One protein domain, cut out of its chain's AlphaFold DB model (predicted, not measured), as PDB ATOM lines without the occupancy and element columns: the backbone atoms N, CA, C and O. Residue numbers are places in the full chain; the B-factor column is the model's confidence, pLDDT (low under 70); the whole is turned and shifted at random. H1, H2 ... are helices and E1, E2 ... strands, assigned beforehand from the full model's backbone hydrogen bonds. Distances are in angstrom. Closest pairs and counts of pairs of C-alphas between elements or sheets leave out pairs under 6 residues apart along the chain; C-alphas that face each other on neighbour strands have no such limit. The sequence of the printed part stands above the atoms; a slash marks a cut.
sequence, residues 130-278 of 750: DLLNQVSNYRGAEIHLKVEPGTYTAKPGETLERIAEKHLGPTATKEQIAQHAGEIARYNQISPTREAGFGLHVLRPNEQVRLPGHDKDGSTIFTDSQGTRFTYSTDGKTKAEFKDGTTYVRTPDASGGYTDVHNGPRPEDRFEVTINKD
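What this domain is: This is residues 130 to 278 of the 750 residues of the protein "LysM domain-containing protein" of Candidatus Melainabacteria bacterium (UniProt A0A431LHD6). The domain is a row of six antiparallel strands, E3 to E8, laid side by side as a twisted ladder, with a small lobe beyond its E3 end, where H2 and H3 cross and pack beside a two-strand ribbon, E1 and E2. Residues 130 to 138, with H1 in them, stick out on their own. The printed part has 149 residues, with named elements in the order H1 E1 H2 H3 E2 E3 E4 E5 E6 E7 E8; the class is mixed, helices and strands, with under half of the residues, 66, in named elements. It is compact by its radius of gyration of the C-alphas, 17.2 A, yet elongated, spanning 51 by 33 by 27 A.

How they stand to each other: H1, residues 130 to 135, stands free. E1, residues 150 to 153, and E2, residues 208 to 211, are antiparallel neighbours at 149 degrees, with N 152 and O 209 2.8 A apart. H2, residues 160 to 168, touches H3, residues 174 to 187; their closest C-alphas, Leu 160 and Ala 181, are 5.2 A apart, and their lines are only just about perpendicular at 71 degrees. The closest C-alphas of H3 and E2, Ile 184 and Leu 211, are 5.7 A apart. E3, residues 220 to 223, E4, 229 to 232, E5, 238 to 241, E6, 247 to 252, E7, 258 to 263, and E8, 271 to 275, form a meander, each strand the antiparallel neighbour of the one before, and each successive pair is a hairpin. Within hydrogen-bond range are N 222 and O 230 at 2.8 A, N 231 and O 239 at 2.8 A, N 250 and O 238 at 2.7 A, N 249 and O 261 at 3.0 A, and N 260 and O 273 at 2.8 A. Residues 213 to 214 pair antiparallel with residues 220 to 221 of E3. This sheet is twisted, its edge strands are E3 and E8, and H1, H2 and H3 are not on it. In H1, H2 and H3 every O i to N i+4 pair is within hydrogen-bond range.

Where its parts are: H1 begins at C-alpha 130, (165.529, 144.063, 252.800). H3 is 19.9 A long and ends at C-alpha 187, (156.994, 157.662, 243.781). H2 measures 12.1 A, E6 16.5 A, E7 16.4 A and E8 13.1 A. E8 ends at C-alpha 275, (184.002, 156.587, 250.453).

The domain as a whole: The farthest C-alphas, Glu 195 and Pro 267, are 55.0 A apart. The printed part has no cut. The links from H1 to E1, 14 residues, and from H3 to E2, 20 residues, are long. Mean pLDDT of the printed part is 90.4; residues 130 to 137, 194 to 196 and 199 are under 70.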
ATOM      1  N   ASP A 130     166.229 144.763 253.886       45.19
ATOM      2  CA  ASP A 130     165.529 144.063 252.800       45.19
ATOM      3  C   ASP A 130     164.970 145.050 251.770       45.19
ATOM      4  O   ASP A 130     165.033 144.799 250.559       45.19
ATOM      5  N   LEU A 131     164.501 146.215 252.231       44.41
ATOM      6  CA  LEU A 131     164.113 147.320 251.356       44.41
ATOM      7  C   LEU A 131     165.321 147.812 250.542       44.41
ATOM      8  O   LEU A 131     165.239 147.937 249.322       44.41
ATOM      9  N   LEU A 132     166.468 148.022 251.190       45.59
ATOM     10  CA  LEU A 132     167.709 148.471 250.551       45.59
ATOM     11  C   LEU A 132     168.241 147.444 249.536       45.59
ATOM     12  O   LEU A 132     168.630 147.812 248.424       45.59
ATOM     13  N   ASN A 133     168.190 146.151 249.866       44.88
ATOM     14  CA  ASN A 133     168.629 145.076 248.975       44.88
ATOM     15  C   ASN A 133     167.723 144.932 247.741       44.88
ATOM     16  O   ASN A 133     168.230 144.733 246.634       44.88
ATOM     17  N   GLN A 134     166.402 145.083 247.885       44.78
ATOM     18  CA  GLN A 134     165.459 144.964 246.762       44.78
ATOM     19  C   GLN A 134     165.362 146.234 245.901       44.78
ATOM     20  O   GLN A 134     165.130 146.135 244.693       44.78
ATOM     21  N   VAL A 135     165.586 147.420 246.479       51.97
ATOM     22  CA  VAL A 135     165.589 148.701 245.747       51.97
ATOM     23  C   VAL A 135     166.879 148.901 244.937       51.97
ATOM     24  O   VAL A 135     166.857 149.597 243.921       51.97
ATOM     25  N   SER A 136     167.967 148.205 245.291       53.66
ATOM     26  CA  SER A 136     169.299 148.354 244.678       53.66
ATOM     27  C   SER A 136     169.376 148.180 243.147       53.66
ATOM     28  O   SER A 136     170.315 148.675 242.523       53.66
ATOM     29  N   ASN A 137     168.389 147.534 242.508       62.00
ATOM     30  CA  ASN A 137     168.390 147.295 241.056       62.00
ATOM     31  C   ASN A 137     167.496 148.241 240.244       62.00
ATOM     32  O   ASN A 137     167.589 148.260 239.014       62.00
ATOM     33  N   TYR A 138     166.614 149.011 240.882       76.56
ATOM     34  CA  TYR A 138     165.708 149.889 240.148       76.56
ATOM     35  C   TYR A 138     166.367 151.245 239.878       76.56
ATOM     36  O   TYR A 138     166.560 152.032 240.793       76.56
ATOM     37  N   ARG A 139     166.683 151.545 238.610       77.94
ATOM     38  CA  ARG A 139     167.347 152.800 238.195       77.94
ATOM     39  C   ARG A 139     166.402 153.854 237.611       77.94
ATOM     40  O   ARG A 139     166.867 154.843 237.058       77.94
ATOM     41  N   GLY A 140     165.092 153.642 237.734       84.88
ATOM     42  CA  GLY A 140     164.109 154.383 236.946       84.88
ATOM     43  C   GLY A 140     163.826 153.727 235.592       84.88
ATOM     44  O   GLY A 140     164.500 152.773 235.195       84.88
ATOM     45  N   ALA A 141     162.782 154.187 234.908       88.44
ATOM     46  CA  ALA A 141     162.507 153.799 233.532       88.44
ATOM     47  C   ALA A 141     163.392 154.601 232.570       88.44
ATOM     48  O   ALA A 141     163.513 155.817 232.693       88.44
ATOM     49  N   GLU A 142     163.965 153.929 231.572       92.50
ATOM     50  CA  GLU A 142     164.801 154.564 230.550       92.50
ATOM     51  C   GLU A 142     163.922 155.259 229.492       92.50
ATOM     52  O   GLU A 142     163.663 154.748 228.400       92.50
ATOM     53  N   ILE A 143     163.391 156.434 229.841       95.50
ATOM     54  CA  ILE A 143     162.525 157.230 228.968       95.50
ATOM     55  C   ILE A 143     163.339 158.383 228.374       95.50
ATOM     56  O   ILE A 143     163.561 159.400 229.018       95.50
ATOM     57  N   HIS A 144     163.733 158.268 227.103       96.56
ATOM     58  CA  HIS A 144     164.487 159.305 226.373       96.56
ATOM     59  C   HIS A 144     163.613 160.489 225.912       96.56
ATOM     60  O   HIS A 144     163.589 160.861 224.734       96.56
ATOM     61  N   LEU A 145     162.849 161.072 226.832       96.38
ATOM     62  CA  LEU A 145     162.050 162.273 226.615       96.38
ATOM     63  C   LEU A 145     162.443 163.297 227.669       96.38
ATOM     64  O   LEU A 145     162.466 162.993 228.854       96.38
ATOM     65  N   LYS A 146     162.695 164.541 227.254       97.31
ATOM     66  CA  LYS A 146     162.929 165.613 228.220       97.31
ATOM     67  C   LYS A 146     161.604 166.019 228.869       97.31
ATOM     68  O   LYS A 146     160.802 166.709 228.238       97.31
ATOM     69  N   VAL A 147     161.417 165.637 230.125       97.56
ATOM     70  CA  VAL A 147     160.224 165.899 230.935       97.56
ATOM     71  C   VAL A 147     160.678 166.400 232.305       97.56
ATOM     72  O   VAL A 147     161.534 165.798 232.940       97.56
ATOM     73  N   GLU A 148     160.150 167.526 232.773       97.50
ATOM     74  CA  GLU A 148     160.524 168.047 234.094       97.50
ATOM     75  C   GLU A 148     159.718 167.353 235.200       97.50
ATOM     76  O   GLU A 148     158.531 167.111 235.001       97.50
ATOM     77  N   PRO A 149     160.307 167.058 236.374       97.25
ATOM     78  CA  PRO A 149     159.537 166.570 237.512       97.25
ATOM     79  C   PRO A 149     158.516 167.624 237.959       97.25
ATOM     80  O   PRO A 149     158.729 168.832 237.808       97.25
ATOM     81  N   GLY A 150     157.419 167.182 238.569       95.50
ATOM     82  CA  GLY A 150     156.334 168.085 238.946       95.50
ATOM     83  C   GLY A 150     155.358 167.510 239.963       95.50
ATOM     84  O   GLY A 150     155.589 166.472 240.574       95.50
ATOM     85  N   THR A 151     154.244 168.213 240.144       94.69
ATOM     86  CA  THR A 151     153.103 167.769 240.954       94.69
ATOM     87  C   THR A 151     151.829 167.880 240.135       94.69
ATOM     88  O   THR A 151     151.678 168.818 239.348       94.69
ATOM     89  N   TYR A 152     150.890 166.968 240.350       95.44
ATOM     90  CA  TYR A 152     149.616 166.926 239.652       95.44
ATOM     91  C   TYR A 152     148.466 166.719 240.627       95.44
ATOM     92  O   TYR A 152     148.518 165.846 241.484       95.44
ATOM     93  N   THR A 153     147.399 167.496 240.468       96.06
ATOM     94  CA  THR A 153     146.162 167.314 241.229       96.06
ATOM     95  C   THR A 153     145.193 166.464 240.414       96.06
ATOM     96  O   THR A 153     144.700 166.911 239.374       96.06
ATOM     97  N   ALA A 154     144.932 165.241 240.877       94.94
ATOM     98  CA  ALA A 154     144.108 164.266 240.176       94.94
ATOM     99  C   ALA A 154     142.659 164.744 240.007       94.94
ATOM    100  O   ALA A 154     142.018 165.204 240.959       94.94
ATOM    101  N   LYS A 155     142.113 164.612 238.791       96.19
ATOM    102  CA  LYS A 155     140.687 164.877 238.538       96.19
ATOM    103  C   LYS A 155     139.850 163.616 238.789       96.19
ATOM    104  O   LYS A 155     140.386 162.510 238.722       96.19
ATOM    105  N   PRO A 156     138.531 163.751 239.031       95.75
ATOM    106  CA  PRO A 156     137.658 162.594 239.200       95.75
ATOM    107  C   PRO A 156     137.779 161.586 238.051       95.75
ATOM    108  O   PRO A 156     137.606 161.949 236.888       95.75
ATOM    109  N   GLY A 157     138.056 160.326 238.394       93.19
ATOM    110  CA  GLY A 157     138.146 159.218 237.439       93.19
ATOM    111  C   GLY A 157     139.447 159.148 236.634       93.19
ATOM    112  O   GLY A 157     139.531 158.338 235.713       93.19
ATOM    113  N   GLU A 158     140.451 159.981 236.926       95.19
ATOM    114  CA  GLU A 158     141.735 159.903 236.228       95.19
ATOM    115  C   GLU A 158     142.599 158.746 236.728       95.19
ATOM    116  O   GLU A 158     142.710 158.495 237.928       95.19
ATOM    117  N   THR A 159     143.223 158.061 235.771       95.19
ATOM    118  CA  THR A 159     144.163 156.973 236.020       95.19
ATOM    119  C   THR A 159     145.609 157.455 235.944       95.19
ATOM    120  O   THR A 159     145.897 158.486 235.321       95.19
ATOM    121  N   LEU A 160     146.535 156.681 236.515       94.88
ATOM    122  CA  LEU A 160     147.971 156.958 236.410       94.88
ATOM    123  C   LEU A 160     148.467 156.980 234.957       94.88
ATOM    124  O   LEU A 160     149.243 157.864 234.611       94.88
ATOM    125  N   GLU A 161     147.970 156.098 234.082       95.62
ATOM    126  CA  GLU A 161     148.298 156.124 232.645       95.62
ATOM    127  C   GLU A 161     147.898 157.439 231.975       95.62
ATOM    128  O   GLU A 161     148.679 158.020 231.225       95.62
ATOM    129  N   ARG A 162     146.699 157.953 232.271       96.31
ATOM    130  CA  ARG A 162     146.226 159.216 231.689       96.31
ATOM    131  C   ARG A 162     147.016 160.414 232.213       96.31
ATOM    132  O   ARG A 162     147.163 161.413 231.509       96.31
ATOM    133  N   ILE A 163     147.488 160.351 233.456       97.31
ATOM    134  CA  ILE A 163     148.376 161.370 234.023       97.31
ATOM    135  C   ILE A 163     149.753 161.283 233.358       97.31
ATOM    136  O   ILE A 163     150.268 162.309 232.917       97.31
ATOM    137  N   ALA A 164     150.295 160.073 233.198       97.31
ATOM    138  CA  ALA A 164     151.563 159.828 232.522       97.31
ATOM    139  C   ALA A 164     151.545 160.295 231.057       97.31
ATOM    140  O   ALA A 164     152.449 161.011 230.638       97.31
ATOM    141  N   GLU A 165     150.493 159.979 230.298       97.81
ATOM    142  CA  GLU A 165     150.307 160.424 228.909       97.81
ATOM    143  C   GLU A 165     150.338 161.953 228.792       97.81
ATOM    144  O   GLU A 165     151.039 162.509 227.948       97.81
ATOM    145  N   LYS A 166     149.620 162.658 229.676       97.69
ATOM    146  CA  LYS A 166     149.648 164.128 229.702       97.69
ATOM    147  C   LYS A 166     151.022 164.674 230.064       97.69
ATOM    148  O   LYS A 166     151.382 165.735 229.562       97.69
ATOM    149  N   HIS A 167     151.734 163.999 230.964       98.00
ATOM    150  CA  HIS A 167     153.020 164.468 231.456       98.00
ATOM    151  C   HIS A 167     154.133 164.296 230.421       98.00
ATOM    152  O   HIS A 167     154.866 165.242 230.148       98.00
ATOM    153  N   LEU A 168     154.208 163.119 229.796       97.69
ATOM    154  CA  LEU A 168     155.190 162.826 228.750       97.69
ATOM    155  C   LEU A 168     154.875 163.544 227.428       97.69
ATOM    156  O   LEU A 168     155.767 163.777 226.612       97.69
ATOM    157  N   GLY A 169     153.607 163.900 227.211       97.25
ATOM    158  CA  GLY A 169     153.142 164.569 226.006       97.25
ATOM    159  C   GLY A 169     152.807 163.607 224.856       97.25
ATOM    160  O   GLY A 169     153.029 162.399 224.930       97.25
ATOM    161  N   PRO A 170     152.266 164.140 223.746       96.94
ATOM    162  CA  PRO A 170     151.635 163.343 222.687       96.94
ATOM    163  C   PRO A 170     152.605 162.500 221.847       96.94
ATOM    164  O   PRO A 170     152.164 161.682 221.046       96.94
ATOM    165  N   THR A 171     153.916 162.715 221.975       96.88
ATOM    166  CA  THR A 171     154.943 161.934 221.270       96.88
ATOM    167  C   THR A 171     155.341 160.663 222.015       96.88
ATOM    168  O   THR A 171     156.106 159.867 221.473       96.88
ATOM    169  N   ALA A 172     154.863 160.478 223.248       97.56
ATOM    170  CA  ALA A 172     155.185 159.316 224.057       97.56
ATOM    171  C   ALA A 172     154.547 158.041 223.492       97.56
ATOM    172  O   ALA A 172     153.376 158.012 223.108       97.56
ATOM    173  N   THR A 173     155.322 156.962 223.457       97.38
ATOM    174  CA  THR A 173     154.810 155.636 223.101       97.38
ATOM    175  C   THR A 173     153.975 155.056 224.244       97.38
ATOM    176  O   THR A 173     154.137 155.425 225.406       97.38
ATOM    177  N   LYS A 174     153.106 154.084 223.939       96.00
ATOM    178  CA  LYS A 174     152.321 153.378 224.968       96.00
ATOM    179  C   LYS A 174     153.200 152.715 226.032       96.00
ATOM    180  O   LYS A 174     152.822 152.686 227.196       96.00
ATOM    181  N   GLU A 175     154.359 152.200 225.630       95.44
ATOM    182  CA  GLU A 175     155.320 151.584 226.543       95.44
ATOM    183  C   GLU A 175     155.919 152.613 227.504       95.44
ATOM    184  O   GLU A 175     155.887 152.395 228.712       95.44
ATOM    185  N   GLN A 176     156.353 153.774 226.999       96.50
ATOM    186  CA  GLN A 176     156.839 154.874 227.842       96.50
ATOM    187  C   GLN A 176     155.757 155.368 228.812       96.50
ATOM    188  O   GLN A 176     156.049 155.617 229.977       96.50
ATOM    189  N   ILE A 177     154.501 155.465 228.364       96.50
ATOM    190  CA  ILE A 177     153.366 155.847 229.219       96.50
ATOM    191  C   ILE A 177     153.167 154.829 230.349       96.50
ATOM    192  O   ILE A 177     153.034 155.226 231.505       96.50
ATOM    193  N   ALA A 178     153.177 153.530 230.039       93.94
ATOM    194  CA  ALA A 178     153.012 152.471 231.035       93.94
ATOM    195  C   ALA A 178     154.182 152.426 232.031       93.94
ATOM    196  O   ALA A 178     153.963 152.323 233.240       93.94
ATOM    197  N   GLN A 179     155.417 152.558 231.537       94.19
ATOM    198  CA  GLN A 179     156.614 152.653 232.370       94.19
ATOM    199  C   GLN A 179     156.510 153.843 233.325       94.19
ATOM    200  O   GLN A 179     156.598 153.650 234.536       94.19
ATOM    201  N   HIS A 180     156.216 155.035 232.798       96.06
ATOM    202  CA  HIS A 180     156.096 156.259 233.583       96.06
ATOM    203  C   HIS A 180     154.954 156.206 234.603       96.06
ATOM    204  O   HIS A 180     155.118 156.660 235.733       96.06
ATOM    205  N   ALA A 181     153.817 155.592 234.260       95.12
ATOM    206  CA  ALA A 181     152.734 155.343 235.211       95.12
ATOM    207  C   ALA A 181     153.194 154.464 236.389       95.12
ATOM    208  O   ALA A 181     152.842 154.744 237.535       95.12
ATOM    209  N   GLY A 182     154.024 153.449 236.127       92.56
ATOM    210  CA  GLY A 182     154.663 152.641 237.168       92.56
ATOM    211  C   GLY A 182     155.621 153.448 238.051       92.56
ATOM    212  O   GLY A 182     155.652 153.251 239.264       92.56
ATOM    213  N   GLU A 183     156.368 154.399 237.484       93.75
ATOM    214  CA  GLU A 183     157.226 155.292 238.276       93.75
ATOM    215  C   GLU A 183     156.421 156.247 239.151       93.75
ATOM    216  O   GLU A 183     156.757 156.420 240.320       93.75
ATOM    217  N   ILE A 184     155.347 156.836 238.610       94.38
ATOM    218  CA  ILE A 184     154.424 157.677 239.380       94.38
ATOM    219  C   ILE A 184     153.859 156.861 240.544       94.38
ATOM    220  O   ILE A 184     153.834 157.354 241.669       94.38
ATOM    221  N   ALA A 185     153.459 155.608 240.312       91.62
ATOM    222  CA  ALA A 185     152.957 154.752 241.377       91.62
ATOM    223  C   ALA A 185     153.998 154.532 242.486       91.62
ATOM    224  O   ALA A 185     153.704 154.801 243.650       91.62
ATOM    225  N   ARG A 186     155.231 154.133 242.135       89.19
ATOM    226  CA  ARG A 186     156.323 153.945 243.111       89.19
ATOM    227  C   ARG A 186     156.633 155.230 243.877       89.19
ATOM    228  O   ARG A 186     156.802 155.193 245.089       89.19
ATOM    229  N   TYR A 187     156.661 156.367 243.186       90.44
ATOM    230  CA  TYR A 187     156.994 157.662 243.781       90.44
ATOM    231  C   TYR A 187     155.955 158.194 244.760       90.44
ATOM    232  O   TYR A 187     156.288 158.974 245.648       90.44
ATOM    233  N   ASN A 188     154.712 157.744 244.622       89.44
ATOM    234  CA  ASN A 188     153.615 158.115 245.508       89.44
ATOM    235  C   ASN A 188     153.185 156.963 246.425       89.44
ATOM    236  O   ASN A 188     152.128 157.057 247.037       89.44
ATOM    237  N   GLN A 189     153.975 155.882 246.501       86.44
ATOM    238  CA  GLN A 189     153.674 154.692 247.308       86.44
ATOM    239  C   GLN A 189     152.272 154.114 247.022       86.44
ATOM    240  O   GLN A 189     151.544 153.690 247.917       86.44
ATOM    241  N   ILE A 190     151.866 154.118 245.750       87.94
ATOM    242  CA  ILE A 190     150.579 153.582 245.310       87.94
ATOM    243  C   ILE A 190     150.771 152.108 244.965       87.94
ATOM    244  O   ILE A 190     151.368 151.781 243.936       87.94
ATOM    245  N   SER A 191     150.236 151.214 245.798       83.06
ATOM    246  CA  SER A 191     150.222 149.781 245.496       83.06
ATOM    247  C   SER A 191     149.362 149.484 244.257       83.06
ATOM    248  O   SER A 191     148.278 150.064 244.086       83.06
ATOM    249  N   PRO A 192     149.804 148.563 243.382       76.50
ATOM    250  CA  PRO A 192     148.994 148.132 242.255       76.50
ATOM    251  C   PRO A 192     147.759 147.392 242.778       76.50
ATOM    252  O   PRO A 192     147.828 146.621 243.734       76.50
ATOM    253  N   THR A 193     146.605 147.573 242.138       74.62
ATOM    254  CA  THR A 193     145.470 146.691 242.423       74.62
ATOM    255  C   THR A 193     145.730 145.333 241.767       74.62
ATOM    256  O   THR A 193     146.177 145.266 240.619       74.62
ATOM    257  N   ARG A 194     145.430 144.234 242.481       68.06
ATOM    258  CA  ARG A 194     145.652 142.847 242.009       68.06
ATOM    259  C   ARG A 194     145.081 142.553 240.617       68.06
ATOM    260  O   ARG A 194     145.555 141.646 239.945       68.06
ATOM    261  N   GLU A 195     144.047 143.278 240.198       64.50
ATOM    262  CA  GLU A 195     143.288 142.984 238.981       64.50
ATOM    263  C   GLU A 195     143.710 143.818 237.761       64.50
ATOM    264  O   GLU A 195     143.361 143.452 236.642       64.50
ATOM    265  N   ALA A 196     144.438 144.925 237.945       61.94
ATOM    266  CA  ALA A 196     144.470 145.987 236.936       61.94
ATOM    267  C   ALA A 196     145.875 146.528 236.595       61.94
ATOM    268  O   ALA A 196     146.020 147.322 235.663       61.94
ATOM    269  N   GLY A 197     146.920 146.100 237.316       71.75
ATOM    270  CA  GLY A 197     148.256 146.693 237.200       71.75
ATOM    271  C   GLY A 197     148.274 148.171 237.623       71.75
ATOM    272  O   GLY A 197     147.263 148.734 238.042       71.75
ATOM    273  N   PHE A 198     149.431 148.830 237.528       72.88
ATOM    274  CA  PHE A 198     149.572 150.232 237.959       72.88
ATOM    275  C   PHE A 198     148.743 151.218 237.119       72.88
ATOM    276  O   PHE A 198     148.283 152.239 237.626       72.88
ATOM    277  N   GLY A 199     148.522 150.914 235.838       68.81
ATOM    278  CA  GLY A 199     147.946 151.862 234.886       68.81
ATOM    279  C   GLY A 199     146.472 152.198 235.101       68.81
ATOM    280  O   GLY A 199     146.035 153.290 234.739       68.81
ATOM    281  N   LEU A 200     145.722 151.301 235.743       78.69
ATOM    282  CA  LEU A 200     144.280 151.430 235.970       78.69
ATOM    283  C   LEU A 200     143.925 151.934 237.377       78.69
ATOM    284  O   LEU A 200     142.742 152.029 237.708       78.69
ATOM    285  N   HIS A 201     144.917 152.277 238.206       81.25
ATOM    286  CA  HIS A 201     144.653 152.849 239.522       81.25
ATOM    287  C   HIS A 201     143.978 154.220 239.374       81.25
ATOM    288  O   HIS A 201     144.556 155.146 238.801       81.25
ATOM    289  N   VAL A 202     142.747 154.338 239.880       83.62
ATOM    290  CA  VAL A 202     141.970 155.583 239.874       83.62
ATOM    291  C   VAL A 202     142.278 156.354 241.150       83.62
ATOM    292  O   VAL A 202     141.938 155.908 242.245       83.62
ATOM    293  N   LEU A 203     142.900 157.521 240.998       87.31
ATOM    294  CA  LEU A 203     143.227 158.397 242.120       87.31
ATOM    295  C   LEU A 203     141.977 159.067 242.691       87.31
ATOM    296  O   LEU A 203     140.978 159.288 241.992       87.31
ATOM    297  N   ARG A 204     142.037 159.448 243.969       90.38
ATOM    298  CA  ARG A 204     140.949 160.207 244.587       90.38
ATOM    299  C   ARG A 204     140.893 161.611 243.973       90.38
ATOM    300  O   ARG A 204     141.931 162.217 243.704       90.38
ATOM    301  N   PRO A 205     139.692 162.183 243.779       92.38
ATOM    302  CA  PRO A 205     139.573 163.575 243.367       92.38
ATOM    303  C   PRO A 205     140.373 164.509 244.286       92.38
ATOM    304  O   PRO A 205     140.211 164.463 245.505       92.38
ATOM    305  N   ASN A 206     141.171 165.393 243.687       90.06
ATOM    306  CA  ASN A 206     142.051 166.362 244.351       90.06
ATOM    307  C   ASN A 206     143.261 165.775 245.095       90.06
ATOM    308  O   ASN A 206     143.950 166.507 245.804       90.06
ATOM    309  N   GLU A 207     143.543 164.486 244.925       91.19
ATOM    310  CA  GLU A 207     144.783 163.887 245.410       91.19
ATOM    311  C   GLU A 207     145.983 164.504 244.681       91.19
ATOM    312  O   GLU A 207     145.986 164.626 243.453       91.19
ATOM    313  N   GLN A 208     146.981 164.953 245.442       92.88
ATOM    314  CA  GLN A 208     148.236 165.459 244.895       92.88
ATOM    315  C   GLN A 208     149.169 164.279 244.646       92.88
ATOM    316  O   GLN A 208     149.490 163.555 245.582       92.88
ATOM    317  N   VAL A 209     149.636 164.126 243.410       92.62
ATOM    318  CA  VAL A 209     150.652 163.138 243.039       92.62
ATOM    319  C   VAL A 209     151.911 163.818 242.530       92.62
ATOM    320  O   VAL A 209     151.863 164.804 241.793       92.62
ATOM    321  N   ARG A 210     153.059 163.290 242.929       94.06
ATOM    322  CA  ARG A 210     154.384 163.708 242.479       94.06
ATOM    323  C   ARG A 210     154.717 162.982 241.185       94.06
ATOM    324  O   ARG A 210     154.498 161.780 241.060       94.06
ATOM    325  N   LEU A 211     155.234 163.720 240.218       96.12
ATOM    326  CA  LEU A 211     155.591 163.205 238.906       96.12
ATOM    327  C   LEU A 211     157.119 163.165 238.781       96.12
ATOM    328  O   LEU A 211     157.754 164.198 239.034       96.12
ATOM    329  N   PRO A 212     157.719 162.022 238.402       97.06
ATOM    330  CA  PRO A 212     159.128 161.989 238.042       97.06
ATOM    331  C   PRO A 212     159.357 162.738 236.726       97.06
ATOM    332  O   PRO A 212     158.452 162.860 235.907       97.06
ATOM    333  N   GLY A 213     160.561 163.252 236.526       97.75
ATOM    334  CA  GLY A 213     161.029 163.786 235.254       97.75
ATOM    335  C   GLY A 213     162.008 162.834 234.580       97.75
ATOM    336  O   GLY A 213     162.435 161.846 235.173       97.75
ATOM    337  N   HIS A 214     162.387 163.178 233.357       97.81
ATOM    338  CA  HIS A 214     163.348 162.458 232.531       97.81
ATOM    339  C   HIS A 214     164.184 163.443 231.720       97.81
ATOM    340  O   HIS A 214     163.700 164.512 231.333       97.81
ATOM    341  N   ASP A 215     165.444 163.119 231.451       96.75
ATOM    342  CA  ASP A 215     166.233 163.851 230.462       96.75
ATOM    343  C   ASP A 215     166.271 163.133 229.102       96.75
ATOM    344  O   ASP A 215     165.730 162.049 228.896       96.75
ATOM    345  N   LYS A 216     166.898 163.777 228.116       96.56
ATOM    346  CA  LYS A 216     167.043 163.224 226.760       96.56
ATOM    347  C   LYS A 216     167.906 161.952 226.712       96.56
ATOM    348  O   LYS A 216     167.832 161.220 225.729       96.56
ATOM    349  N   ASP A 217     168.732 161.730 227.730       95.75
ATOM    350  CA  ASP A 217     169.690 160.634 227.810       95.75
ATOM    351  C   ASP A 217     169.086 159.440 228.583       95.75
ATOM    352  O   ASP A 217     169.706 158.384 228.658       95.75
ATOM    353  N   GLY A 218     167.840 159.573 229.061       95.44
ATOM    354  CA  GLY A 218     167.091 158.533 229.767       95.44
ATOM    355  C   GLY A 218     167.301 158.541 231.282       95.44
ATOM    356  O   GLY A 218     166.858 157.607 231.945       95.44
ATOM    357  N   SER A 219     167.969 159.560 231.842       96.56
ATOM    358  CA  SER A 219     168.120 159.683 233.296       96.56
ATOM    359  C   SER A 219     166.781 160.031 233.935       96.56
ATOM    360  O   SER A 219     166.100 160.954 233.481       96.56
ATOM    361  N   THR A 220     166.445 159.369 235.038       96.50
ATOM    362  CA  THR A 220     165.229 159.666 235.803       96.50
ATOM    363  C   THR A 220     165.492 160.754 236.834       96.50
ATOM    364  O   THR A 220     166.547 160.804 237.470       96.50
ATOM    365  N   ILE A 221     164.518 161.640 237.015       97.50
ATOM    366  CA  ILE A 221     164.646 162.844 237.826       97.50
ATOM    367  C   ILE A 221     163.545 162.885 238.882       97.50
ATOM    368  O   ILE A 221     162.361 162.789 238.569       97.50
ATOM    369  N   PHE A 222     163.916 163.109 240.135       96.12
ATOM    370  CA  PHE A 222     162.985 163.277 241.248       96.12
ATOM    371  C   PHE A 222     163.245 164.601 241.967       96.12
ATOM    372  O   PHE A 222     164.311 165.195 241.835       96.12
ATOM    373  N   THR A 223     162.261 165.059 242.737       95.44
ATOM    374  CA  THR A 223     162.342 166.294 243.526       95.44
ATOM    375  C   THR A 223     161.725 166.062 244.896       95.44
ATOM    376  O   THR A 223     160.506 165.897 244.967       95.44
ATOM    377  N   ASP A 224     162.521 166.055 245.966       93.31
ATOM    378  CA  ASP A 224     162.030 165.899 247.348       93.31
ATOM    379  C   ASP A 224     161.151 167.084 247.812       93.31
ATOM    380  O   ASP A 224     161.003 168.091 247.107       93.31
ATOM    381  N   SER A 225     160.545 167.006 249.002       91.69
ATOM    382  CA  SER A 225     159.734 168.126 249.514       91.69
ATOM    383  C   SER A 225     160.573 169.338 249.959       91.69
ATOM    384  O   SER A 225     160.052 170.454 250.064       91.69
ATOM    385  N   GLN A 226     161.888 169.178 250.151       90.88
ATOM    386  CA  GLN A 226     162.835 170.287 250.299       90.88
ATOM    387  C   GLN A 226     163.159 170.961 248.958       90.88
ATOM    388  O   GLN A 226     163.631 172.104 248.941       90.88
ATOM    389  N   GLY A 227     162.770 170.351 247.842       93.06
ATOM    390  CA  GLY A 227     163.048 170.774 246.479       93.06
ATOM    391  C   GLY A 227     164.467 170.461 246.018       93.06
ATOM    392  O   GLY A 227     164.948 171.140 245.112       93.06
ATOM    393  N   THR A 228     165.129 169.489 246.645       95.06
ATOM    394  CA  THR A 228     166.352 168.877 246.128       95.06
ATOM    395  C   THR A 228     165.992 168.071 244.895       95.06
ATOM    396  O   THR A 228     165.107 167.215 244.946       95.06
ATOM    397  N   ARG A 229     166.664 168.348 243.781       97.06
ATOM    398  CA  ARG A 229     166.498 167.596 242.539       97.06
ATOM    399  C   ARG A 229     167.531 166.478 242.492       97.06
ATOM    400  O   ARG A 229     168.724 166.763 242.491       97.06
ATOM    401  N   PHE A 230     167.075 165.239 242.400       96.88
ATOM    402  CA  PHE A 230     167.916 164.062 242.209       96.88
ATOM    403  C   PHE A 230     167.824 163.603 240.758       96.88
ATOM    404  O   PHE A 230     166.723 163.481 240.231       96.88
ATOM    405  N   THR A 231     168.958 163.361 240.111       97.06
ATOM    406  CA  THR A 231     169.045 162.783 238.764       97.06
ATOM    407  C   THR A 231     169.814 161.473 238.846       97.06
ATOM    408  O   THR A 231     170.957 161.474 239.304       97.06
ATOM    409  N   TYR A 232     169.197 160.386 238.397       95.75
ATOM    410  CA  TYR A 232     169.770 159.044 238.364       95.75
ATOM    411  C   TYR A 232     170.065 158.678 236.914       95.75
ATOM    412  O   TYR A 232     169.150 158.490 236.112       95.75
ATOM    413  N   SER A 233     171.345 158.635 236.566       94.94
ATOM    414  CA  SER A 233     171.797 158.309 235.216       94.94
ATOM    415  C   SER A 233     171.827 156.797 234.991       94.94
ATOM    416  O   SER A 233     172.017 156.009 235.919       94.94
ATOM    417  N   THR A 234     171.690 156.376 233.734       91.62
ATOM    418  CA  THR A 234     171.699 154.954 233.344       91.62
ATOM    419  C   THR A 234     173.020 154.253 233.693       91.62
ATOM    420  O   THR A 234     173.027 153.074 234.055       91.62
ATOM    421  N   ASP A 235     174.134 154.995 233.706       91.62
ATOM    422  CA  ASP A 235     175.453 154.521 234.147       91.62
ATOM    423  C   ASP A 235     175.572 154.324 235.673       91.62
ATOM    424  O   ASP A 235     176.541 153.733 236.145       91.62
ATOM    425  N   GLY A 236     174.558 154.722 236.446       91.94
ATOM    426  CA  GLY A 236     174.501 154.567 237.900       91.94
ATOM    427  C   GLY A 236     175.023 155.766 238.676       91.94
ATOM    428  O   GLY A 236     175.115 155.685 239.899       91.94
ATOM    429  N   LYS A 237     175.364 156.870 238.001       95.75
ATOM    430  CA  LYS A 237     175.656 158.123 238.697       95.75
ATOM    431  C   LYS A 237     174.390 158.723 239.289       95.75
ATOM    432  O   LYS A 237     173.337 158.732 238.649       95.75
ATOM    433  N   THR A 238     174.546 159.322 240.461       95.81
ATOM    434  CA  THR A 238     173.499 160.117 241.105       95.81
ATOM    435  C   THR A 238     173.970 161.555 241.208       95.81
ATOM    436  O   THR A 238     175.074 161.822 241.674       95.81
ATOM    437  N   LYS A 239     173.143 162.506 240.785       97.06
ATOM    438  CA  LYS A 239     173.394 163.938 240.967       97.06
ATOM    439  C   LYS A 239     172.305 164.534 241.844       97.06
ATOM    440  O   LYS A 239     171.134 164.414 241.497       97.06
ATOM    441  N   ALA A 240     172.688 165.226 242.912       96.88
ATOM    442  CA  ALA A 240     171.769 166.015 243.727       96.88
ATOM    443  C   ALA A 240     172.007 167.514 243.509       96.88
ATOM    444  O   ALA A 240     173.150 167.977 243.480       96.88
ATOM    445  N   GLU A 241     170.925 168.278 243.364       97.12
ATOM    446  CA  GLU A 241     170.943 169.734 243.218       97.12
ATOM    447  C   GLU A 241     170.040 170.372 244.271       97.12
ATOM    448  O   GLU A 241     168.814 170.237 244.230       97.12
ATOM    449  N   PHE A 242     170.647 171.081 245.219       94.88
ATOM    450  CA  PHE A 242     169.949 171.699 246.338       94.88
ATOM    451  C   PHE A 242     169.490 173.121 245.994       94.88
ATOM    452  O   PHE A 242     170.098 173.834 245.193       94.88
ATOM    453  N   LYS A 243     168.428 173.592 246.663       93.38
ATOM    454  CA  LYS A 243     167.869 174.946 246.457       93.38
ATOM    455  C   LYS A 243     168.848 176.091 246.727       93.38
ATOM    456  O   LYS A 243     168.632 177.193 246.231       93.38
ATOM    457  N   ASP A 244     169.873 175.866 247.543       90.75
ATOM    458  CA  ASP A 244     170.889 176.875 247.855       90.75
ATOM    459  C   ASP A 244     172.015 176.950 246.806       90.75
ATOM    460  O   ASP A 244     172.951 177.733 246.961       90.75
ATOM    461  N   GLY A 245     171.911 176.161 245.731       94.81
ATOM    462  CA  GLY A 245     172.882 176.106 244.643       94.81
ATOM    463  C   GLY A 245     174.069 175.184 244.911       94.81
ATOM    464  O   GLY A 245     174.956 175.102 244.061       94.81
ATOM    465  N   THR A 246     174.114 174.498 246.058       94.88
ATOM    466  CA  THR A 246     175.055 173.389 246.249       94.88
ATOM    467  C   THR A 246     174.600 172.170 245.447       94.88
ATOM    468  O   THR A 246     173.414 171.991 245.161       94.88
ATOM    469  N   THR A 247     175.554 171.344 245.033       97.06
ATOM    470  CA  THR A 247     175.305 170.119 244.265       97.06
ATOM    471  C   THR A 247     176.340 169.063 244.629       97.06
ATOM    472  O   THR A 247     177.441 169.415 245.063       97.06
ATOM    473  N   TYR A 248     176.033 167.794 244.384       97.50
ATOM    474  CA  TYR A 248     177.056 166.756 244.293       97.50
ATOM    475  C   TYR A 248     176.774 165.807 243.128       97.50
ATOM    476  O   TYR A 248     175.630 165.672 242.686       97.50
ATOM    477  N   VAL A 249     177.827 165.158 242.632       97.88
ATOM    478  CA  VAL A 249     177.738 164.023 241.706       97.88
ATOM    479  C   VAL A 249     178.421 162.824 242.349       97.88
ATOM    480  O   VAL A 249     179.637 162.849 242.530       97.88
ATOM    481  N   ARG A 250     177.640 161.790 242.654       97.06
ATOM    482  CA  ARG A 250     178.083 160.492 243.152       97.06
ATOM    483  C   ARG A 250     178.384 159.565 241.991       97.06
ATOM    484  O   ARG A 250     177.519 159.307 241.152       97.06
ATOM    485  N   THR A 251     179.605 159.052 241.954       97.19
ATOM    486  CA  THR A 251     180.042 158.036 240.995       97.19
ATOM    487  C   THR A 251     180.360 156.753 241.758       97.19
ATOM    488  O   THR A 251     181.337 156.752 242.509       97.19
ATOM    489  N   PRO A 252     179.562 155.679 241.605       95.19
ATOM    490  CA  PRO A 252     179.846 154.411 242.267       95.19
ATOM    491  C   PRO A 252     181.132 153.795 241.718       95.19
ATOM    492  O   PRO A 252     181.438 153.921 240.527       95.19
ATOM    493  N   ASP A 253     181.870 153.103 242.578       94.25
ATOM    494  CA  ASP A 253     183.016 152.295 242.178       94.25
ATOM    495  C   ASP A 253     182.657 150.803 242.071       94.25
ATOM    496  O   ASP A 253     181.575 150.355 242.449       94.25
ATOM    497  N   ALA A 254     183.576 150.007 241.521       93.44
ATOM    498  CA  ALA A 254     183.362 148.571 241.336       93.44
ATOM    499  C   ALA A 254     183.442 147.750 242.640       93.44
ATOM    500  O   ALA A 254     183.056 146.583 242.648       93.44
ATOM    501  N   SER A 255     183.974 148.322 243.722       92.12
ATOM    502  CA  SER A 255     184.119 147.675 245.031       92.12
ATOM    503  C   SER A 255     182.901 147.861 245.943       92.12
ATOM    504  O   SER A 255     182.802 147.200 246.978       92.12
ATOM    505  N   GLY A 256     181.952 148.711 245.539       90.88
ATOM    506  CA  GLY A 256     180.769 149.074 246.316       90.88
ATOM    507  C   GLY A 256     180.943 150.354 247.139       90.88
ATOM    508  O   GLY A 256     180.028 150.708 247.878       90.88
ATOM    509  N   GLY A 257     182.088 151.031 247.023       94.38
ATOM    510  CA  GLY A 257     182.272 152.411 247.465       94.38
ATOM    511  C   GLY A 257     181.811 153.412 246.399       94.38
ATOM    512  O   GLY A 257     181.172 153.053 245.400       94.38
ATOM    513  N   TYR A 258     182.110 154.691 246.608       96.31
ATOM    514  CA  TYR A 258     181.791 155.752 245.653       96.31
ATOM    515  C   TYR A 258     182.671 156.990 245.836       96.31
ATOM    516  O   TYR A 258     183.312 157.187 246.864       96.31
ATOM    517  N   THR A 259     182.685 157.857 244.825       97.94
ATOM    518  CA  THR A 259     183.262 159.205 244.915       97.94
ATOM    519  C   THR A 259     182.183 160.254 244.700       97.94
ATOM    520  O   THR A 259     181.509 160.235 243.668       97.94
ATOM    521  N   ASP A 260     182.069 161.187 245.640       97.56
ATOM    522  CA  ASP A 260     181.201 162.354 245.541       97.56
ATOM    523  C   ASP A 260     182.025 163.591 245.178       97.56
ATOM    524  O   ASP A 260     182.980 163.959 245.863       97.56
ATOM    525  N   VAL A 261     181.637 164.264 244.093       98.12
ATOM    526  CA  VAL A 261     182.196 165.561 243.689       98.12
ATOM    527  C   VAL A 261     181.199 166.656 244.045       98.12
ATOM    528  O   VAL A 261     180.203 166.856 243.343       98.12
ATOM    529  N   HIS A 262     181.476 167.379 245.125       97.44
ATOM    530  CA  HIS A 262     180.668 168.484 245.625       97.44
ATOM    531  C   HIS A 262     181.043 169.801 244.949       97.44
ATOM    532  O   HIS A 262     182.215 170.112 244.725       97.44
ATOM    533  N   ASN A 263     180.027 170.603 244.642       97.31
ATOM    534  CA  ASN A 263     180.187 171.959 244.137       97.31
ATOM    535  C   ASN A 263     179.213 172.909 244.830       97.31
ATOM    536  O   ASN A 263     178.107 172.528 245.207       97.31
ATOM    537  N   GLY A 264     179.583 174.186 244.906       94.31
ATOM    538  CA  GLY A 264     178.697 175.210 245.435       94.31
ATOM    539  C   GLY A 264     179.212 176.636 245.249       94.31
ATOM    540  O   GLY A 264     180.288 176.867 244.667       94.31
ATOM    541  N   PRO A 265     178.416 177.615 245.715       92.62
ATOM    542  CA  PRO A 265     178.729 179.028 245.563       92.62
ATOM    543  C   PRO A 265     179.978 179.436 246.350       92.62
ATOM    544  O   PRO A 265     180.680 180.351 245.915       92.62
ATOM    545  N   ARG A 266     180.286 178.761 247.465       88.19
ATOM    546  CA  ARG A 266     181.445 179.078 248.304       88.19
ATOM    547  C   ARG A 266     182.601 178.106 248.038       88.19
ATOM    548  O   ARG A 266     182.346 176.960 247.667       88.19
ATOM    549  N   PRO A 267     183.867 178.530 248.205       89.94
ATOM    550  CA  PRO A 267     185.018 177.646 248.024       89.94
ATOM    551  C   PRO A 267     184.964 176.386 248.895       89.94
ATOM    552  O   PRO A 267     185.299 175.313 248.411       89.94
ATOM    553  N   GLU A 268     184.487 176.491 250.137       86.88
ATOM    554  CA  GLU A 268     184.363 175.359 251.062       86.88
ATOM    555  C   GLU A 268     183.286 174.335 250.665       86.88
ATOM    556  O   GLU A 268     183.295 173.216 251.173       86.88
ATOM    557  N   ASP A 269     182.380 174.695 249.749       91.62
ATOM    558  CA  ASP A 269     181.373 173.788 249.188       91.62
ATOM    559  C   ASP A 269     181.933 172.976 247.994       91.62
ATOM    560  O   ASP A 269     181.206 172.189 247.389       91.62
ATOM    561  N   ARG A 270     183.199 173.199 247.603       95.75
ATOM    562  CA  ARG A 270     183.852 172.550 246.456       95.75
ATOM    563  C   ARG A 270     184.921 171.586 246.934       95.75
ATOM    564  O   ARG A 270     186.043 171.989 247.234       95.75
ATOM    565  N   PHE A 271     184.566 170.315 246.993       97.00
ATOM    566  CA  PHE A 271     185.470 169.257 247.408       97.00
ATOM    567  C   PHE A 271     185.067 167.935 246.766       97.00
ATOM    568  O   PHE A 271     183.986 167.783 246.209       97.00
ATOM    569  N   GLU A 272     185.968 166.980 246.840       97.94
ATOM    570  CA  GLU A 272     185.793 165.611 246.394       97.94
ATOM    571  C   GLU A 272     186.035 164.717 247.597       97.94
ATOM    572  O   GLU A 272     186.969 164.965 248.368       97.94
ATOM    573  N   VAL A 273     185.199 163.702 247.760       97.50
ATOM    574  CA  VAL A 273     185.342 162.713 248.819       97.50
ATOM    575  C   VAL A 273     185.135 161.315 248.253       97.50
ATOM    576  O   VAL A 273     184.199 161.075 247.495       97.50
ATOM    577  N   THR A 274     186.035 160.403 248.600       97.44
ATOM    578  CA  THR A 274     185.974 158.987 248.232       97.44
ATOM    579  C   THR A 274     185.639 158.181 249.476       97.44
ATOM    580  O   THR A 274     186.300 158.325 250.509       97.44
ATOM    581  N   ILE A 275     184.597 157.363 249.369       96.44
ATOM    582  CA  ILE A 275     184.002 156.587 250.453       96.44
ATOM    583  C   ILE A 275     184.170 155.102 250.155       96.44
ATOM    584  O   ILE A 275     183.789 154.626 249.085       96.44
ATOM    585  N   ASN A 276     184.714 154.370 251.125       95.94
ATOM    586  CA  ASN A 276     184.848 152.920 251.063       95.94
ATOM    587  C   ASN A 276     183.479 152.231 251.188       95.94
ATOM    588  O   ASN A 276     182.505 152.809 251.670       95.94
ATOM    589  N   LYS A 277     183.415 150.941 250.842       93.75
ATOM    590  CA  LYS A 277     182.205 150.112 251.010       93.75
ATOM    591  C   LYS A 277     181.646 150.113 252.447       93.75
ATOM    592  O   LYS A 277     180.444 149.958 252.634       93.75
ATOM    593  N   ASP A 278     182.504 150.258 253.457       90.62
ATOM    594  CA  ASP A 278     182.112 150.313 254.876       90.62
ATOM    595  C   ASP A 278     181.629 151.704 255.335       90.62
ATOM    596  O   ASP A 278     181.242 151.878 256.489       90.62
TER     597      ASP A 278